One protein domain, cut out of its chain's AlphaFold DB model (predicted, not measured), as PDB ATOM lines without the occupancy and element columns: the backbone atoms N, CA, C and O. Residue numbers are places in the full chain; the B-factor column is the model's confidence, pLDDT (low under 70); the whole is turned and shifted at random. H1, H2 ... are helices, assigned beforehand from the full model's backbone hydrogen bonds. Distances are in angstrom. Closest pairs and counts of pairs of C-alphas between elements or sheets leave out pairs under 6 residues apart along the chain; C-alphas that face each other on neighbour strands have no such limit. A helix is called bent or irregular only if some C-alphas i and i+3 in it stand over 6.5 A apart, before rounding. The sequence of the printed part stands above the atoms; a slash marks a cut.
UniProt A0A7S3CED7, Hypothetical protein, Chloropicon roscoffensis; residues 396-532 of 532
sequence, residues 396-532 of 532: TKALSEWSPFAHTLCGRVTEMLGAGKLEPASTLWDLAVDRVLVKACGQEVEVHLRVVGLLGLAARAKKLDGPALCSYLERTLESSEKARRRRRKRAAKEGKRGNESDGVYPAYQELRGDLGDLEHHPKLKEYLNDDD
ATOM      1  N   THR A 396      36.526  -5.515 -21.462       84.56
ATOM      2  CA  THR A 396      35.980  -6.723 -22.118       84.56
ATOM      3  C   THR A 396      34.911  -7.441 -21.288       84.56
ATOM      4  O   THR A 396      34.035  -8.086 -21.852       84.56
ATOM      5  N   LYS A 397      34.945  -7.307 -19.954       84.56
ATOM      6  CA  LYS A 397      33.930  -7.863 -19.047       84.56
ATOM      7  C   LYS A 397      32.593  -7.115 -19.118       84.56
ATOM      8  O   LYS A 397      31.570  -7.732 -18.863       84.56
ATOM      9  N   ALA A 398      32.609  -5.822 -19.447       88.56
ATOM     10  CA  ALA A 398      31.415  -4.981 -19.560       88.56
ATOM     11  C   ALA A 398      30.645  -5.209 -20.871       88.56
ATOM     12  O   ALA A 398      29.476  -4.851 -20.976       88.56
ATOM     13  N   LEU A 399      31.280  -5.848 -21.864       88.62
ATOM     14  CA  LEU A 399      30.660  -6.151 -23.157       88.62
ATOM     15  C   LEU A 399      29.389  -7.002 -23.032       88.62
ATOM     16  O   LEU A 399      28.540  -6.934 -23.913       88.62
ATOM     17  N   SER A 400      29.219  -7.768 -21.948       88.88
ATOM     18  CA  SER A 400      28.016  -8.586 -21.754       88.88
ATOM     19  C   SER A 400      26.739  -7.748 -21.641       88.88
ATOM     20  O   SER A 400      25.672  -8.214 -22.032       88.88
ATOM     21  N   GLU A 401      26.840  -6.499 -21.176       89.62
ATOM     22  CA  GLU A 401      25.696  -5.578 -21.088       89.62
ATOM     23  C   GLU A 401      25.324  -4.963 -22.442       89.62
ATOM     24  O   GLU A 401      24.243  -4.401 -22.596       89.62
ATOM     25  N   TRP A 402      26.196  -5.099 -23.443       91.88
ATOM     26  CA  TRP A 402      25.935  -4.682 -24.819       91.88
ATOM     27  C   TRP A 402      25.317  -5.795 -25.668       91.88
ATOM     28  O   TRP A 402      24.841  -5.513 -26.767       91.88
ATOM     29  N   SER A 403      25.270  -7.034 -25.170       91.12
ATOM     30  CA  SER A 403      24.771  -8.189 -25.922       91.12
ATOM     31  C   SER A 403      23.336  -8.027 -26.437       91.12
ATOM     32  O   SER A 403      23.130  -8.307 -27.617       91.12
ATOM     33  N   PRO A 404      22.348  -7.524 -25.658       90.44
ATOM     34  CA  PRO A 404      20.998  -7.307 -26.190       90.44
ATOM     35  C   PRO A 404      20.968  -6.295 -27.345       90.44
ATOM     36  O   PRO A 404      20.292  -6.480 -28.359       90.44
ATOM     37  N   PHE A 405      21.764  -5.229 -27.237       93.06
ATOM     38  CA  PHE A 405      21.885  -4.247 -28.308       93.06
ATOM     39  C   PHE A 405      22.554  -4.832 -29.544       93.06
ATOM     40  O   PHE A 405      22.021  -4.673 -30.636       93.06
ATOM     41  N   ALA A 406      23.666  -5.547 -29.385       93.75
ATOM     42  CA  ALA A 406      24.358  -6.194 -30.494       93.75
ATOM     43  C   ALA A 406      23.460  -7.217 -31.204       93.75
ATOM     44  O   ALA A 406      23.384  -7.234 -32.427       93.75
ATOM     45  N   HIS A 407      22.720  -8.022 -30.445       92.44
ATOM     46  CA  HIS A 407      21.774  -8.983 -30.997       92.44
ATOM     47  C   HIS A 407      20.679  -8.296 -31.833       92.44
ATOM     48  O   HIS A 407      20.448  -8.660 -32.991       92.44
ATOM     49  N   THR A 408      20.060  -7.247 -31.286       92.19
ATOM     50  CA  THR A 408      19.007  -6.485 -31.975       92.19
ATOM     51  C   THR A 408      19.545  -5.731 -33.193       92.19
ATOM     52  O   THR A 408      18.936  -5.767 -34.261       92.19
ATOM     53  N   LEU A 409      20.706  -5.082 -33.057       94.44
ATOM     54  CA  LEU A 409      21.402  -4.396 -34.144       94.44
ATOM     55  C   LEU A 409      21.704  -5.366 -35.285       94.44
ATOM     56  O   LEU A 409      21.416  -5.052 -36.434       94.44
ATOM     57  N   CYS A 410      22.220  -6.559 -34.976       94.62
ATOM     58  CA  CYS A 410      22.491  -7.577 -35.982       94.62
ATOM     59  C   CYS A 410      21.214  -7.974 -36.725       94.62
ATOM     60  O   CYS A 410      21.233  -8.060 -37.944       94.62
ATOM     61  N   GLY A 411      20.092  -8.155 -36.014       92.12
ATOM     62  CA  GLY A 411      18.790  -8.402 -36.641       92.12
ATOM     63  C   GLY A 411      18.386  -7.311 -37.638       92.12
ATOM     64  O   GLY A 411      18.063  -7.627 -38.778       92.12
ATOM     65  N   ARG A 412      18.489  -6.036 -37.242       91.31
ATOM     66  CA  ARG A 412      18.175  -4.890 -38.118       91.31
ATOM     67  C   ARG A 412      19.094  -4.807 -39.331       91.31
ATOM     68  O   ARG A 412      18.631  -4.595 -40.445       91.31
ATOM     69  N   VAL A 413      20.391  -5.011 -39.127       93.38
ATOM     70  CA  VAL A 413      21.387  -5.031 -40.204       93.38
ATOM     71  C   VAL A 413      21.089  -6.163 -41.194       93.38
ATOM     72  O   VAL A 413      21.135  -5.935 -42.401       93.38
ATOM     73  N   THR A 414      20.707  -7.349 -40.710       93.62
ATOM     74  CA  THR A 414      20.288  -8.477 -41.558       93.62
ATOM     75  C   THR A 414      19.037  -8.145 -42.374       93.62
ATOM     76  O   THR A 414      19.011  -8.407 -43.576       93.62
ATOM     77  N   GLU A 415      18.018  -7.539 -41.759       91.06
ATOM     78  CA  GLU A 415      16.795  -7.101 -42.452       91.06
ATOM     79  C   GLU A 415      17.107  -6.066 -43.545       91.06
ATOM     80  O   GLU A 415      16.644  -6.196 -44.681       91.06
ATOM     81  N   MET A 416      17.946  -5.073 -43.242       90.88
ATOM     82  CA  MET A 416      18.361  -4.046 -44.201       90.88
ATOM     83  C   MET A 416      19.179  -4.617 -45.362       90.88
ATOM     84  O   MET A 416      18.976  -4.212 -46.510       90.88
ATOM     85  N   LEU A 417      20.085  -5.557 -45.081       92.06
ATOM     86  CA  LEU A 417      20.876  -6.252 -46.094       92.06
ATOM     87  C   LEU A 417      19.968  -7.051 -47.039       92.06
ATOM     88  O   LEU A 417      20.100  -6.929 -48.258       92.06
ATOM     89  N   GLY A 418      19.012  -7.805 -46.482       90.25
ATOM     90  CA  GLY A 418      18.021  -8.567 -47.249       90.25
ATOM     91  C   GLY A 418      17.088  -7.682 -48.080       90.25
ATOM     92  O   GLY A 418      16.720  -8.050 -49.192       90.25
ATOM     93  N   ALA A 419      16.761  -6.484 -47.588       89.12
ATOM     94  CA  ALA A 419      15.977  -5.485 -48.312       89.12
ATOM     95  C   ALA A 419      16.790  -4.664 -49.337       89.12
ATOM     96  O   ALA A 419      16.228  -3.776 -49.976       89.12
ATOM     97  N   GLY A 420      18.101  -4.902 -49.471       87.44
ATOM     98  CA  GLY A 420      18.974  -4.149 -50.380       87.44
ATOM     99  C   GLY A 420      19.232  -2.694 -49.967       87.44
ATOM    100  O   GLY A 420      19.680  -1.900 -50.784       87.44
ATOM    101  N   LYS A 421      18.952  -2.329 -48.708       86.81
ATOM    102  CA  LYS A 421      19.169  -0.977 -48.155       86.81
ATOM    103  C   LYS A 421      20.548  -0.797 -47.520       86.81
ATOM    104  O   LYS A 421      20.877   0.287 -47.050       86.81
ATOM    105  N   LEU A 422      21.330  -1.872 -47.470       90.50
ATOM    106  CA  LEU A 422      22.682  -1.894 -46.943       90.50
ATOM    107  C   LEU A 422      23.582  -2.683 -47.892       90.50
ATOM    108  O   LEU A 422      23.244  -3.800 -48.297       90.50
ATOM    109  N   GLU A 423      24.741  -2.106 -48.193       88.81
ATOM    110  CA  GLU A 423      25.814  -2.762 -48.934       88.81
ATOM    111  C   GLU A 423      27.021  -3.005 -48.018       88.81
ATOM    112  O   GLU A 423      27.379  -2.113 -47.232       88.81
ATOM    113  N   PRO A 424      27.671  -4.179 -48.099       88.81
ATOM    114  CA  PRO A 424      28.982  -4.393 -47.500       88.81
ATOM    115  C   PRO A 424      29.988  -3.338 -47.968       88.81
ATOM    116  O   PRO A 424      29.871  -2.794 -49.063       88.81
ATOM    117  N   ALA A 425      30.951  -3.011 -47.105       85.31
ATOM    118  CA  ALA A 425      31.915  -1.916 -47.285       85.31
ATOM    119  C   ALA A 425      31.334  -0.482 -47.304       85.31
ATOM    120  O   ALA A 425      32.098   0.481 -47.391       85.31
ATOM    121  N   SER A 426      30.016  -0.298 -47.151       91.81
ATOM    122  CA  SER A 426      29.453   1.027 -46.848       91.81
ATOM    123  C   SER A 426      29.935   1.545 -45.485       91.81
ATOM    124  O   SER A 426      30.301   0.771 -44.599       91.81
ATOM    125  N   THR A 427      29.895   2.864 -45.273       92.12
ATOM    126  CA  THR A 427      30.222   3.462 -43.964       92.12
ATOM    127  C   THR A 427      29.321   2.914 -42.857       92.12
ATOM    128  O   THR A 427      29.798   2.595 -41.770       92.12
ATOM    129  N   LEU A 428      28.036   2.715 -43.153       93.12
ATOM    130  CA  LEU A 428      27.097   2.102 -42.223       93.12
ATOM    131  C   LEU A 428      27.483   0.654 -41.865       93.12
ATOM    132  O   LEU A 428      27.366   0.270 -40.701       93.12
ATOM    133  N   TRP A 429      27.984  -0.128 -42.829       94.75
ATOM    134  CA  TRP A 429      28.497  -1.480 -42.588       94.75
ATOM    135  C   TRP A 429      29.754  -1.473 -41.708       94.75
ATOM    136  O   TRP A 429      29.780  -2.203 -40.721       94.75
ATOM    137  N   ASP A 430      30.745  -0.617 -41.993       94.31
ATOM    138  CA  ASP A 430      31.955  -0.478 -41.154       94.31
ATOM    139  C   ASP A 430      31.581  -0.172 -39.696       94.31
ATOM    140  O   ASP A 430      32.041  -0.808 -38.745       94.31
ATOM    141  N   LEU A 431      30.680   0.787 -39.492       95.00
ATOM    142  CA  LEU A 431      30.297   1.212 -38.151       95.00
ATOM    143  C   LEU A 431      29.464   0.151 -37.417       95.00
ATOM    144  O   LEU A 431      29.736  -0.132 -36.249       95.00
ATOM    145  N   ALA A 432      28.469  -0.449 -38.076       95.19
ATOM    146  CA  ALA A 432      27.600  -1.439 -37.448       95.19
ATOM    147  C   ALA A 432      28.295  -2.799 -37.279       95.19
ATOM    148  O   ALA A 432      28.282  -3.367 -36.188       95.19
ATOM    149  N   VAL A 433      28.910  -3.327 -38.336       95.06
ATOM    150  CA  VAL A 433      29.464  -4.684 -38.356       95.06
ATOM    151  C   VAL A 433      30.874  -4.705 -37.780       95.06
ATOM    152  O   VAL A 433      31.094  -5.346 -36.750       95.06
ATOM    153  N   ASP A 434      31.816  -3.985 -38.394       92.62
ATOM    154  CA  ASP A 434      33.232  -4.062 -38.017       92.62
ATOM    155  C   ASP A 434      33.494  -3.510 -36.613       92.62
ATOM    156  O   ASP A 434      34.184  -4.143 -35.809       92.62
ATOM    157  N   ARG A 435      32.933  -2.339 -36.286       92.69
ATOM    158  CA  ARG A 435      33.267  -1.646 -35.031       92.69
ATOM    159  C   ARG A 435      32.391  -2.015 -33.840       92.69
ATOM    160  O   ARG A 435      32.868  -1.943 -32.703       92.69
ATOM    161  N   VAL A 436      31.132  -2.385 -34.075       93.75
ATOM    162  CA  VAL A 436      30.169  -2.696 -33.006       93.75
ATOM    163  C   VAL A 436      29.942  -4.204 -32.888       93.75
ATOM    164  O   VAL A 436      30.262  -4.776 -31.844       93.75
ATOM    165  N   LEU A 437      29.423  -4.868 -33.926       94.56
ATOM    166  CA  LEU A 437      28.982  -6.266 -33.833       94.56
ATOM    167  C   LEU A 437      30.133  -7.256 -33.627       94.56
ATOM    168  O   LEU A 437      30.104  -8.005 -32.651       94.56
ATOM    169  N   VAL A 438      31.172  -7.226 -34.471       91.44
ATOM    170  CA  VAL A 438      32.329  -8.142 -34.359       91.44
ATOM    171  C   VAL A 438      32.993  -8.024 -32.983       91.44
ATOM    172  O   VAL A 438      33.410  -9.015 -32.376       91.44
ATOM    173  N   LYS A 439      33.027  -6.809 -32.434       87.38
ATOM    174  CA  LYS A 439      33.547  -6.547 -31.093       87.38
ATOM    175  C   LYS A 439      32.636  -7.065 -29.972       87.38
ATOM    176  O   LYS A 439      33.132  -7.513 -28.940       87.38
ATOM    177  N   ALA A 440      31.320  -7.015 -30.156       86.31
ATOM    178  CA  ALA A 440      30.342  -7.458 -29.165       86.31
ATOM    179  C   ALA A 440      30.150  -8.990 -29.114       86.31
ATOM    180  O   ALA A 440      29.654  -9.499 -28.108       86.31
ATOM    181  N   CYS A 441      30.615  -9.745 -30.121       84.19
ATOM    182  CA  CYS A 441      30.579 -11.221 -30.153       84.19
ATOM    183  C   CYS A 441      31.331 -11.913 -28.999       84.19
ATOM    184  O   CYS A 441      31.219 -13.125 -28.811       84.19
ATOM    185  N   GLY A 442      32.118 -11.167 -28.221       77.88
ATOM    186  CA  GLY A 442      33.053 -11.721 -27.249       77.88
ATOM    187  C   GLY A 442      32.450 -12.426 -26.031       77.88
ATOM    188  O   GLY A 442      33.200 -13.086 -25.313       77.88
ATOM    189  N   GLN A 443      31.146 -12.283 -25.749       79.06
ATOM    190  CA  GLN A 443      30.540 -12.780 -24.501       79.06
ATOM    191  C   GLN A 443      29.449 -13.842 -24.706       79.06
ATOM    192  O   GLN A 443      29.572 -14.937 -24.152       79.06
ATOM    193  N   GLU A 444      28.417 -13.552 -25.500       84.56
ATOM    194  CA  GLU A 444      27.229 -14.412 -25.641       84.56
ATOM    195  C   GLU A 444      27.251 -15.212 -26.954       84.56
ATOM    196  O   GLU A 444      27.656 -14.702 -28.001       84.56
ATOM    197  N   VAL A 445      26.821 -16.479 -26.901       87.25
ATOM    198  CA  VAL A 445      26.807 -17.393 -28.066       87.25
ATOM    199  C   VAL A 445      25.838 -16.901 -29.128       87.25
ATOM    200  O   VAL A 445      26.155 -16.927 -30.309       87.25
ATOM    201  N   GLU A 446      24.674 -16.425 -28.707       86.62
ATOM    202  CA  GLU A 446      23.588 -16.017 -29.596       86.62
ATOM    203  C   GLU A 446      24.002 -14.827 -30.464       86.62
ATOM    204  O   GLU A 446      23.723 -14.803 -31.659       86.62
ATOM    205  N   VAL A 447      24.736 -13.865 -29.886       90.00
ATOM    206  CA  VAL A 447      25.294 -12.728 -30.634       90.00
ATOM    207  C   VAL A 447      26.303 -13.226 -31.668       90.00
ATOM    208  O   VAL A 447      26.240 -12.814 -32.823       90.00
ATOM    209  N   HIS A 448      27.192 -14.148 -31.277       93.00
ATOM    210  CA  HIS A 448      28.164 -14.761 -32.188       93.00
ATOM    211  C   HIS A 448      27.448 -15.442 -33.361       93.00
ATOM    212  O   HIS A 448      27.730 -15.122 -34.515       93.00
ATOM    213  N   LEU A 449      26.512 -16.351 -33.079       92.56
ATOM    214  CA  LEU A 449      25.760 -17.092 -34.095       92.56
ATOM    215  C   LEU A 449      25.019 -16.154 -35.049       92.56
ATOM    216  O   LEU A 449      25.053 -16.356 -36.260       92.56
ATOM    217  N   ARG A 450      24.399 -15.094 -34.522       92.25
ATOM    218  CA  ARG A 450      23.659 -14.133 -35.342       92.25
ATOM    219  C   ARG A 450      24.570 -13.336 -36.273       92.25
ATOM    220  O   ARG A 450      24.212 -13.135 -37.430       92.25
ATOM    221  N   VAL A 451      25.758 -12.944 -35.805       95.38
ATOM    222  CA  VAL A 451      26.766 -12.274 -36.642       95.38
ATOM    223  C   VAL A 451      27.297 -13.211 -37.725       95.38
ATOM    224  O   VAL A 451      27.385 -12.805 -38.879       95.38
ATOM    225  N   VAL A 452      27.574 -14.478 -37.404       95.38
ATOM    226  CA  VAL A 452      27.964 -15.484 -38.411       95.38
ATOM    227  C   VAL A 452      26.854 -15.678 -39.449       95.38
ATOM    228  O   VAL A 452      27.133 -15.684 -40.645       95.38
ATOM    229  N   GLY A 453      25.591 -15.738 -39.018       95.06
ATOM    230  CA  GLY A 453      24.436 -15.807 -39.914       95.06
ATOM    231  C   GLY A 453      24.304 -14.590 -40.839       95.06
ATOM    232  O   GLY A 453      24.045 -14.755 -42.030       95.06
ATOM    233  N   LEU A 454      24.536 -13.373 -40.327       95.88
ATOM    234  CA  LEU A 454      24.578 -12.143 -41.131       95.88
ATOM    235  C   LEU A 454      25.668 -12.212 -42.213       95.88
ATOM    236  O   LEU A 454      25.406 -11.898 -43.374       95.88
ATOM    237  N   LEU A 455      26.878 -12.634 -41.838       95.62
ATOM    238  CA  LEU A 455      28.011 -12.754 -42.762       95.62
ATOM    239  C   LEU A 455      27.750 -13.814 -43.839       95.62
ATOM    240  O   LEU A 455      27.993 -13.565 -45.018       95.62
ATOM    241  N   GLY A 456      27.178 -14.956 -43.451       94.62
ATOM    242  CA  GLY A 456      26.749 -15.997 -44.381       94.62
ATOM    243  C   GLY A 456      25.681 -15.515 -45.364       94.62
ATOM    244  O   GLY A 456      25.763 -15.795 -46.558       94.62
ATOM    245  N   LEU A 457      24.704 -14.730 -44.896       94.06
ATOM    246  CA  LEU A 457      23.700 -14.121 -45.770       94.06
ATOM    247  C   LEU A 457      24.342 -13.155 -46.776       94.06
ATOM    248  O   LEU A 457      23.998 -13.199 -47.957       94.06
ATOM    249  N   ALA A 458      25.295 -12.327 -46.340       93.75
ATOM    250  CA  ALA A 458      26.025 -11.412 -47.220       93.75
ATOM    251  C   ALA A 458      26.829 -12.154 -48.301       93.75
ATOM    252  O   ALA A 458      26.802 -11.756 -49.470       93.75
ATOM    253  N   ALA A 459      27.495 -13.249 -47.930       93.25
ATOM    254  CA  ALA A 459      28.265 -14.080 -48.850       93.25
ATOM    255  C   ALA A 459      27.374 -14.781 -49.887       93.25
ATOM    256  O   ALA A 459      27.608 -14.672 -51.091       93.25
ATOM    257  N   ARG A 460      26.278 -15.412 -49.448       92.50
ATOM    258  CA  ARG A 460      25.318 -16.089 -50.342       92.50
ATOM    259  C   ARG A 460      24.591 -15.118 -51.270       92.50
ATOM    260  O   ARG A 460      24.279 -15.464 -52.408       92.50
ATOM    261  N   ALA A 461      24.374 -13.882 -50.819       90.56
ATOM    262  CA  ALA A 461      23.877 -12.788 -51.651       90.56
ATOM    263  C   ALA A 461      24.935 -12.227 -52.627       90.56
ATOM    264  O   ALA A 461      24.637 -11.283 -53.356       90.56
ATOM    265  N   LYS A 462      26.156 -12.788 -52.654       89.75
ATOM    266  CA  LYS A 462      27.310 -12.338 -53.454       89.75
ATOM    267  C   LYS A 462      27.719 -10.887 -53.196       89.75
ATOM    268  O   LYS A 462      28.312 -10.246 -54.059       89.75
ATOM    269  N   LYS A 463      27.396 -10.367 -52.011       89.25
ATOM    270  CA  LYS A 463      27.783  -9.020 -51.581       89.25
ATOM    271  C   LYS A 463      29.100  -9.008 -50.802       89.25
ATOM    272  O   LYS A 463      29.705  -7.954 -50.640       89.25
ATOM    273  N   LEU A 464      29.532 -10.170 -50.316       92.31
ATOM    274  CA  LEU A 464      30.808 -10.388 -49.645       92.31
ATOM    275  C   LEU A 464      31.541 -11.527 -50.361       92.31
ATOM    276  O   LEU A 464      30.931 -12.562 -50.632       92.31
ATOM    277  N   ASP A 465      32.815 -11.335 -50.694       92.06
ATOM    278  CA  ASP A 465      33.630 -12.376 -51.320       92.06
ATOM    279  C   ASP A 465      34.214 -13.347 -50.278       92.06
ATOM    280  O   ASP A 465      34.194 -13.089 -49.071       92.06
ATOM    281  N   GLY A 466      34.715 -14.494 -50.747       90.69
ATOM    282  CA  GLY A 466      35.300 -15.531 -49.888       90.69
ATOM    283  C   GLY A 466      36.425 -15.006 -48.982       90.69
ATOM    284  O   GLY A 466      36.352 -15.206 -47.769       90.69
ATOM    285  N   PRO A 467      37.425 -14.268 -49.510       92.31
ATOM    286  CA  PRO A 467      38.496 -13.700 -48.690       92.31
ATOM    287  C   PRO A 467      38.000 -12.733 -47.605       92.31
ATOM    288  O   PRO A 467      38.435 -12.825 -46.452       92.31
ATOM    289  N   ALA A 468      37.062 -11.826 -47.916       91.88
ATOM    290  CA  ALA A 468      36.510 -10.941 -46.897       91.88
ATOM    291  C   ALA A 468      35.694 -11.723 -45.860       91.88
ATOM    292  O   ALA A 468      35.825 -11.452 -44.663       91.88
ATOM    293  N   LEU A 469      34.905 -12.721 -46.280       94.31
ATOM    294  CA  LEU A 469      34.179 -13.607 -45.368       94.31
ATOM    295  C   LEU A 469      35.137 -14.301 -44.390       94.31
ATOM    296  O   LEU A 469      34.907 -14.248 -43.180       94.31
ATOM    297  N   CYS A 470      36.238 -14.872 -44.881       94.94
ATOM    298  CA  CYS A 470      37.263 -15.494 -44.044       94.94
ATOM    299  C   CYS A 470      37.856 -14.513 -43.029       94.94
ATOM    300  O   CYS A 470      37.925 -14.826 -41.837       94.94
ATOM    301  N   SER A 471      38.182 -13.291 -43.461       94.06
ATOM    302  CA  SER A 471      38.672 -12.235 -42.567       94.06
ATOM    303  C   SER A 471      37.667 -11.881 -41.463       94.06
ATOM    304  O   SER A 471      38.043 -11.716 -40.299       94.06
ATOM    305  N   TYR A 472      36.372 -11.775 -41.779       94.88
ATOM    306  CA  TYR A 472      35.338 -11.525 -40.768       94.88
ATOM    307  C   TYR A 472      35.171 -12.696 -39.798       94.88
ATOM    308  O   TYR A 472      35.064 -12.486 -38.584       94.88
ATOM    309  N   LEU A 473      35.150 -13.925 -40.311       94.94
ATOM    310  CA  LEU A 473      34.993 -15.124 -39.495       94.94
ATOM    311  C   LEU A 473      36.172 -15.317 -38.540       94.94
ATOM    312  O   LEU A 473      35.940 -15.602 -37.362       94.94
ATOM    313  N   GLU A 474      37.403 -15.092 -39.000       94.81
ATOM    314  CA  GLU A 474      38.604 -15.150 -38.166       94.81
ATOM    315  C   GLU A 474      38.585 -14.071 -37.073       94.81
ATOM    316  O   GLU A 474      38.710 -14.400 -35.892       94.81
ATOM    317  N   ARG A 475      38.283 -12.808 -37.415       94.50
ATOM    318  CA  ARG A 475      38.115 -11.724 -36.421       94.50
ATOM    319  C   ARG A 475      37.031 -12.042 -35.386       94.50
ATOM    320  O   ARG A 475      37.184 -11.749 -34.198       94.50
ATOM    321  N   THR A 476      35.942 -12.681 -35.811       94.25
ATOM    322  CA  THR A 476      34.863 -13.107 -34.908       94.25
ATOM    323  C   THR A 476      35.327 -14.227 -33.967       94.25
ATOM    324  O   THR A 476      35.016 -14.192 -32.772       94.25
ATOM    325  N   LEU A 477      36.121 -15.191 -34.456       92.75
ATOM    326  CA  LEU A 477      36.714 -16.256 -33.635       92.75
ATOM    327  C   LEU A 477      37.711 -15.723 -32.605       92.75
ATOM    328  O   LEU A 477      37.749 -16.240 -31.484       92.75
ATOM    329  N   GLU A 478      38.497 -14.712 -32.974       91.88
ATOM    330  CA  GLU A 478      39.442 -14.031 -32.086       91.88
ATOM    331  C   GLU A 478      38.711 -13.264 -30.981       91.88
ATOM    332  O   GLU A 478      39.014 -13.420 -29.796       91.88
ATOM    333  N   SER A 479      37.690 -12.492 -31.359       89.50
ATOM    334  CA  SER A 479      36.853 -11.734 -30.423       89.50
ATOM    335  C   SER A 479      36.173 -12.647 -29.394       89.50
ATOM    336  O   SER A 479      36.097 -12.314 -28.207       89.50
ATOM    337  N   SER A 480      35.740 -13.845 -29.806       90.75
ATOM    338  CA  SER A 480      35.001 -14.783 -28.948       90.75
ATOM    339  C   SER A 480      35.851 -15.843 -28.236       90.75
ATOM    340  O   SER A 480      35.320 -16.643 -27.456       90.75
ATOM    341  N   GLU A 481      37.175 -15.850 -28.430       89.69
ATOM    342  CA  GLU A 481      38.066 -16.940 -28.013       89.69
ATOM    343  C   GLU A 481      37.931 -17.297 -26.522       89.69
ATOM    344  O   GLU A 481      37.746 -18.461 -26.145       89.69
ATOM    345  N   LYS A 482      37.969 -16.288 -25.641       86.62
ATOM    346  CA  LYS A 482      37.878 -16.496 -24.185       86.62
ATOM    347  C   LYS A 482      36.534 -17.097 -23.774       86.62
ATOM    348  O   LYS A 482      36.500 -17.936 -22.871       86.62
ATOM    349  N   ALA A 483      35.441 -16.677 -24.407       85.50
ATOM    350  CA  ALA A 483      34.110 -17.196 -24.116       85.50
ATOM    351  C   ALA A 483      33.951 -18.635 -24.624       85.50
ATOM    352  O   ALA A 483      33.495 -19.493 -23.865       85.50
ATOM    353  N   ARG A 484      34.432 -18.939 -25.837       90.19
ATOM    354  CA  ARG A 484      34.446 -20.309 -26.381       90.19
ATOM    355  C   ARG A 484      35.245 -21.267 -25.503       90.19
ATOM    356  O   ARG A 484      34.719 -22.302 -25.105       90.19
ATOM    357  N   ARG A 485      36.458 -20.890 -25.074       87.62
ATOM    358  CA  ARG A 485      37.270 -21.701 -24.141       87.62
ATOM    359  C   ARG A 485      36.535 -22.004 -22.829       87.62
ATOM    360  O   ARG A 485      36.644 -23.110 -22.304       87.62
ATOM    361  N   ARG A 486      35.779 -21.044 -22.279       84.75
ATOM    362  CA  ARG A 486      34.960 -21.265 -21.070       84.75
ATOM    363  C   ARG A 486      33.817 -22.245 -21.324       84.75
ATOM    364  O   ARG A 486      33.561 -23.084 -20.465       84.75
ATOM    365  N   ARG A 487      33.160 -22.161 -22.484       85.69
ATOM    366  CA  ARG A 487      32.081 -23.080 -22.873       85.69
ATOM    367  C   ARG A 487      32.579 -24.502 -23.058       85.69
ATOM    368  O   ARG A 487      32.042 -25.384 -22.401       85.69
ATOM    369  N   ARG A 488      33.682 -24.702 -23.786       87.12
ATOM    370  CA  ARG A 488      34.321 -26.025 -23.915       87.12
ATOM    371  C   ARG A 488      34.645 -26.635 -22.556       87.12
ATOM    372  O   ARG A 488      34.345 -27.792 -22.310       87.12
ATOM    373  N   LYS A 489      35.181 -25.842 -21.618       86.75
ATOM    374  CA  LYS A 489      35.445 -26.308 -20.243       86.75
ATOM    375  C   LYS A 489      34.181 -26.712 -19.480       86.75
ATOM    376  O   LYS A 489      34.257 -27.610 -18.650       86.75
ATOM    377  N   ARG A 490      33.048 -26.033 -19.700       83.00
ATOM    378  CA  ARG A 490      31.757 -26.405 -19.096       83.00
ATOM    379  C   ARG A 490      31.207 -27.677 -19.745       83.00
ATOM    380  O   ARG A 490      30.920 -28.623 -19.030       83.00
ATOM    381  N   ALA A 491      31.191 -27.736 -21.071       83.19
ATOM    382  CA  ALA A 491      30.730 -28.883 -21.847       83.19
ATOM    383  C   ALA A 491      31.576 -30.151 -21.600       83.19
ATOM    384  O   ALA A 491      31.032 -31.248 -21.511       83.19
ATOM    385  N   ALA A 492      32.882 -30.004 -21.364       85.56
ATOM    386  CA  ALA A 492      33.767 -31.105 -20.981       85.56
ATOM    387  C   ALA A 492      33.380 -31.747 -19.640       85.56
ATOM    388  O   ALA A 492      33.558 -32.951 -19.468       85.56
ATOM    389  N   LYS A 493      32.810 -30.974 -18.700       84.12
ATOM    390  CA  LYS A 493      32.251 -31.527 -17.452       84.12
ATOM    391  C   LYS A 493      30.984 -32.350 -17.698       84.12
ATOM    392  O   LYS A 493      30.656 -33.201 -16.884       84.12
ATOM    393  N   GLU A 494      30.306 -32.107 -18.815       76.81
ATOM    394  CA  GLU A 494      29.104 -32.815 -19.271       76.81
ATOM    395  C   GLU A 494      29.435 -33.938 -20.273       76.81
ATOM    396  O   GLU A 494      28.539 -34.511 -20.884       76.81
ATOM    397  N   GLY A 495      30.721 -34.258 -20.465       81.19
ATOM    398  CA  GLY A 495      31.175 -35.333 -21.350       81.19
ATOM    399  C   GLY A 495      31.275 -34.967 -22.835       81.19
ATOM    400  O   GLY A 495      31.651 -35.822 -23.631       81.19
ATOM    401  N   LYS A 496      31.005 -33.715 -23.225       78.88
ATOM    402  CA  LYS A 496      31.148 -33.238 -24.612       78.88
ATOM    403  C   LYS A 496      32.581 -32.759 -24.877       78.88
ATOM    404  O   LYS A 496      33.138 -32.014 -24.069       78.88
ATOM    405  N   ARG A 497      33.182 -33.168 -26.000       77.25
ATOM    406  CA  ARG A 497      34.554 -32.808 -26.426       77.25
ATOM    407  C   ARG A 497      34.543 -32.182 -27.831       77.25
ATOM    408  O   ARG A 497      33.475 -32.053 -28.420       77.25
ATOM    409  N   GLY A 498      35.700 -31.714 -28.303       77.38
ATOM    410  CA  GLY A 498      35.863 -31.152 -29.650       77.38
ATOM    411  C   GLY A 498      35.310 -29.733 -29.841       77.38
ATOM    412  O   GLY A 498      34.803 -29.094 -28.905       77.38
ATOM    413  N   ASN A 499      35.415 -29.220 -31.068       78.12
ATOM    414  CA  ASN A 499      34.956 -27.874 -31.431       78.12
ATOM    415  C   ASN A 499      33.430 -27.729 -31.380       78.12
ATOM    416  O   ASN A 499      32.945 -26.664 -30.996       78.12
ATOM    417  N   GLU A 500      32.679 -28.807 -31.612       76.06
ATOM    418  CA  GLU A 500      31.215 -28.857 -31.462       76.06
ATOM    419  C   GLU A 500      30.737 -28.406 -30.072       76.06
ATOM    420  O   GLU A 500      29.664 -27.819 -29.918       76.06
ATOM    421  N   SER A 501      31.568 -28.611 -29.048       80.38
ATOM    422  CA  SER A 501      31.251 -28.259 -27.664       80.38
ATOM    423  C   SER A 501      31.273 -26.750 -27.364       80.38
ATOM    424  O   SER A 501      30.850 -26.335 -26.281       80.38
ATOM    425  N   ASP A 502      31.752 -25.901 -28.287       82.56
ATOM    426  CA  ASP A 502      31.782 -24.443 -28.093       82.56
ATOM    427  C   ASP A 502      30.493 -23.708 -28.492       82.56
ATOM    428  O   ASP A 502      30.349 -22.518 -28.165       82.56
ATOM    429  N   GLY A 503      29.563 -24.432 -29.125       84.69
ATOM    430  CA  GLY A 503      28.226 -23.974 -29.497       84.69
ATOM    431  C   GLY A 503      28.160 -23.099 -30.749       84.69
ATOM    432  O   GLY A 503      27.066 -22.664 -31.092       84.69
ATOM    433  N   VAL A 504      29.284 -22.821 -31.420       90.25
ATOM    434  CA  VAL A 504      29.299 -22.019 -32.658       90.25
ATOM    435  C   VAL A 504      29.880 -22.763 -33.854       90.25
ATOM    436  O   VAL A 504      29.560 -22.406 -34.982       90.25
ATOM    437  N   TYR A 505      30.660 -23.822 -33.627       91.56
ATOM    438  CA  TYR A 505      31.291 -24.618 -34.685       91.56
ATOM    439  C   TYR A 505      30.348 -25.083 -35.810       91.56
ATOM    440  O   TYR A 505      30.713 -24.888 -36.972       91.56
ATOM    441  N   PRO A 506      29.124 -25.591 -35.536       91.44
ATOM    442  CA  PRO A 506      28.213 -26.001 -36.608       91.44
ATOM    443  C   PRO A 506      27.905 -24.877 -37.608       91.44
ATOM    444  O   PRO A 506      27.919 -25.104 -38.814       91.44
ATOM    445  N   ALA A 507      27.737 -23.639 -37.129       91.69
ATOM    446  CA  ALA A 507      27.463 -22.489 -37.990       91.69
ATOM    447  C   ALA A 507      28.650 -22.126 -38.901       91.69
ATOM    448  O   ALA A 507      28.454 -21.590 -39.985       91.69
ATOM    449  N   TYR A 508      29.884 -22.424 -38.483       94.25
ATOM    450  CA  TYR A 508      31.069 -22.243 -39.327       94.25
ATOM    451  C   TYR A 508      31.183 -23.348 -40.380       94.25
ATOM    452  O   TYR A 508      31.532 -23.058 -41.524       94.25
ATOM    453  N   GLN A 509      30.848 -24.592 -40.024       92.06
ATOM    454  CA  GLN A 509      30.827 -25.710 -40.973       92.06
ATOM    455  C   GLN A 509      29.794 -25.496 -42.088       92.06
ATOM    456  O   GLN A 509      30.091 -25.751 -43.254       92.06
ATOM    457  N   GLU A 510      28.625 -24.935 -41.770       92.25
ATOM    458  CA  GLU A 510      27.605 -24.574 -42.770       92.25
ATOM    459  C   GLU A 510      28.079 -23.545 -43.806       92.25
ATOM    460  O   GLU A 510      27.527 -23.478 -44.905       92.25
ATOM    461  N   LEU A 511      29.090 -22.738 -43.474       92.69
ATOM    462  CA  LEU A 511      29.665 -21.743 -44.380       92.69
ATOM    463  C   LEU A 511      30.868 -22.268 -45.155       92.69
ATOM    464  O   LEU A 511      31.374 -21.555 -46.009       92.69
ATOM    465  N   ARG A 512      31.328 -23.505 -44.925       90.00
ATOM    466  CA  ARG A 512      32.557 -24.034 -45.539       90.00
ATOM    467  C   ARG A 512      32.559 -23.954 -47.069       90.00
ATOM    468  O   ARG A 512      33.599 -23.672 -47.654       90.00
ATOM    469  N   GLY A 513      31.402 -24.153 -47.701       87.56
ATOM    470  CA  GLY A 513      31.243 -24.017 -49.154       87.56
ATOM    471  C   GLY A 513      31.403 -22.583 -49.677       87.56
ATOM    472  O   GLY A 513      31.718 -22.401 -50.850       87.56
ATOM    473  N   ASP A 514      31.241 -21.584 -48.809       89.94
ATOM    474  CA  ASP A 514      31.288 -20.159 -49.138       89.94
ATOM    475  C   ASP A 514      32.702 -19.546 -48.927       89.94
ATOM    476  O   ASP A 514      32.935 -18.402 -49.316       89.94
ATOM    477  N   LEU A 515      33.662 -20.278 -48.327       84.19
ATOM    478  CA  LEU A 515      34.922 -19.718 -47.787       84.19
ATOM    479  C   LEU A 515      36.111 -19.591 -48.751       84.19
ATOM    480  O   LEU A 515      37.107 -18.969 -48.395       84.19
ATOM    481  N   GLY A 516      36.041 -20.105 -49.978       83.12
ATOM    482  CA  GLY A 516      37.174 -20.014 -50.912       83.12
ATOM    483  C   GLY A 516      38.485 -20.572 -50.326       83.12
ATOM    484  O   GLY A 516      38.483 -21.629 -49.697       83.12
ATOM    485  N   ASP A 517      39.607 -19.880 -50.557       86.56
ATOM    486  CA  ASP A 517      40.931 -20.279 -50.057       86.56
ATOM    487  C   ASP A 517      41.187 -19.809 -48.608       86.56
ATOM    488  O   ASP A 517      40.934 -18.661 -48.240       86.56
ATOM    489  N   LEU A 518      41.737 -20.714 -47.792       88.25
ATOM    490  CA  LEU A 518      42.025 -20.532 -46.369       88.25
ATOM    491  C   LEU A 518      43.524 -20.362 -46.062       88.25
ATOM    492  O   LEU A 518      43.884 -20.279 -44.887       88.25
ATOM    493  N   GLU A 519      44.417 -20.329 -47.061       85.75
ATOM    494  CA  GLU A 519      45.873 -20.220 -46.841       85.75
ATOM    495  C   GLU A 519      46.278 -19.012 -45.980       85.75
ATOM    496  O   GLU A 519      47.168 -19.125 -45.136       85.75
ATOM    497  N   HIS A 520      45.572 -17.889 -46.123       88.75
ATOM    498  CA  HIS A 520      45.847 -16.641 -45.404       88.75
ATOM    499  C   HIS A 520      45.120 -16.521 -44.051       88.75
ATOM    500  O   HIS A 520      45.259 -15.503 -43.375       88.75
ATOM    501  N   HIS A 521      44.364 -17.548 -43.648       90.50
ATOM    502  CA  HIS A 521      43.490 -17.532 -42.469       90.50
ATOM    503  C   HIS A 521      43.747 -18.743 -41.561       90.50
ATOM    504  O   HIS A 521      42.898 -19.637 -41.439       90.50
ATOM    505  N   PRO A 522      44.933 -18.823 -40.924       90.62
ATOM    506  CA  PRO A 522      45.386 -20.025 -40.233       90.62
ATOM    507  C   PRO A 522      44.492 -20.407 -39.052       90.62
ATOM    508  O   PRO A 522      44.258 -21.595 -38.859       90.62
ATOM    509  N   LYS A 523      43.931 -19.445 -38.301       90.12
ATOM    510  CA  LYS A 523      43.072 -19.775 -37.148       90.12
ATOM    511  C   LYS A 523      41.719 -20.307 -37.586       90.12
ATOM    512  O   LYS A 523      41.160 -21.181 -36.931       90.12
ATOM    513  N   LEU A 524      41.173 -19.767 -38.677       92.19
ATOM    514  CA  LEU A 524      39.925 -20.262 -39.250       92.19
ATOM    515  C   LEU A 524      40.127 -21.662 -39.843       92.19
ATOM    516  O   LEU A 524      39.304 -22.544 -39.612       92.19
ATOM    517  N   LYS A 525      41.246 -21.873 -40.545       91.31
ATOM    518  CA  LYS A 525      41.646 -23.175 -41.086       91.31
ATOM    519  C   LYS A 525      41.829 -24.217 -39.984       91.31
ATOM    520  O   LYS A 525      41.291 -25.309 -40.104       91.31
ATOM    521  N   GLU A 526      42.554 -23.880 -38.920       90.50
ATOM    522  CA  GLU A 526      42.729 -24.738 -37.742       90.50
ATOM    523  C   GLU A 526      41.373 -25.060 -37.109       90.50
ATOM    524  O   GLU A 526      41.053 -26.221 -36.891       90.50
ATOM    525  N   TYR A 527      40.526 -24.047 -36.910       89.69
ATOM    526  CA  TYR A 527      39.219 -24.234 -36.294       89.69
ATOM    527  C   TYR A 527      38.290 -25.161 -37.092       89.69
ATOM    528  O   TYR A 527      37.568 -25.938 -36.475       89.69
ATOM    529  N   LEU A 528      38.300 -25.084 -38.428       88.62
ATOM    530  CA  LEU A 528      37.450 -25.880 -39.328       88.62
ATOM    531  C   LEU A 528      37.967 -27.296 -39.619       88.62
ATOM    532  O   LEU A 528      37.187 -28.121 -40.093       88.62
ATOM    533  N   ASN A 529      39.260 -27.548 -39.399       84.56
ATOM    534  CA  ASN A 529      39.912 -28.838 -39.651       84.56
ATOM    535  C   ASN A 529      40.144 -29.659 -38.374       84.56
ATOM    536  O   ASN A 529      40.767 -30.714 -38.439       84.56
ATOM    537  N   ASP A 530      39.691 -29.161 -37.226       68.31
ATOM    538  CA  ASP A 530      39.724 -29.866 -35.944       68.31
ATOM    539  C   ASP A 530      38.662 -30.990 -35.973       68.31
ATOM    540  O   ASP A 530      37.540 -30.843 -35.477       68.31
ATOM    541  N   ASP A 531      39.002 -32.086 -36.650       48.97
ATOM    542  CA  ASP A 531      38.287 -33.361 -36.606       48.97
ATOM    543  C   ASP A 531      38.813 -34.163 -35.400       48.97
ATOM    544  O   ASP A 531      39.611 -35.085 -35.564       48.97
ATOM    545  N   ASP A 532      38.402 -33.772 -34.187       44.28
ATOM    546  CA  ASP A 532      38.716 -34.458 -32.917       44.28
ATOM    547  C   ASP A 532      37.453 -34.778 -32.096       44.28
ATOM    548  O   ASP A 532      36.736 -33.829 -31.673       44.28
TER     549      ASP A 532
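Overview. This is residues 396 to 532 of the 532 residues of the protein "Hypothetical protein" of Chloropicon roscoffensis (UniProt A0A7S3CED7). Four helices, H1 to H4, form an up-and-down bundle, with H1 and H2 making one side of it and H3 and H4, side by side, the other; the smaller H7 packs on H3 and H8 crosses H4, both on the side of H3 and H4 away from H1 and H2. H5 leads away from the end of H4, and the very short H6 folds back on H5. The printed part has 137 residues with eight named helices, H1 to H8 in chain order, and no named strand: all helix. It is compact, with a radius of gyration of the C-alphas of 14.7 A, and spans 45 by 36 by 21 A.

Arrangement. The longest helix, H1, residues 398 to 418, has a kink of 42 degrees near residue 405 and is irregular, with C-alphas 401 and 404 7.1 A apart. It touches H3, residues 445 to 460, the same way at a shallow tilt of 24 degrees; the closest C-alphas, of His 407 and Val 447, are 5.2 A apart. H1 forms a helical hairpin with H2, residues 427 to 440, at a steep tilt of 39 degrees; the C-alphas of Ala 406 and Leu 437 come closest, at 5.7 A. H2 is only just irregular, with C-alphas 435 and 438 6.6 A apart. H3, the hub, touches four helices; it forms a hairpin with H4, residues 466 to 479, at a shallow tilt of 7 degrees, with the C-alphas of Leu 455 and Leu 469 closest at 6.8 A. With residues 449 to 453 alone H3 touches H7, residues 505 to 509, closest at the C-alphas of Leu 449 and Ala 507, 6.9 A. H8, residues 522 to 529, touches H4 about perpendicular, at 88 degrees, with the C-alphas of Glu 474 and Leu 524 closest at 5.4 A. H5, residues 481 to 493, meets H4 only through their link and touches H6, residues 499 to 502, closest at the C-alphas of Arg 488 and Asp 502, 5.1 A. Every O i to N i+4 pair is within hydrogen-bond range in H3, H4, H7 and H8; H1 has 13 of 17, H2 6 of 10 and H5 8 of 9, and H6 is too short for such a pair.

Along the chain. H1 begins at C-alpha 398 (31.415, -4.981, -19.560) and is 31.0 A long. H3 measures 22.4 A, H4 19.9 A, H5 18.9 A and H2 18.4 A. H8 ends at C-alpha 529 (39.912, -28.838, -39.651).

Size, cuts and confidence. The C-alphas farthest apart, of Lys 421 and Lys 493, are 45.2 A apart. The printed part has no cut. The link H7 to H8 is long, with 12 residues. Residues 530 to 532 have pLDDT under 70.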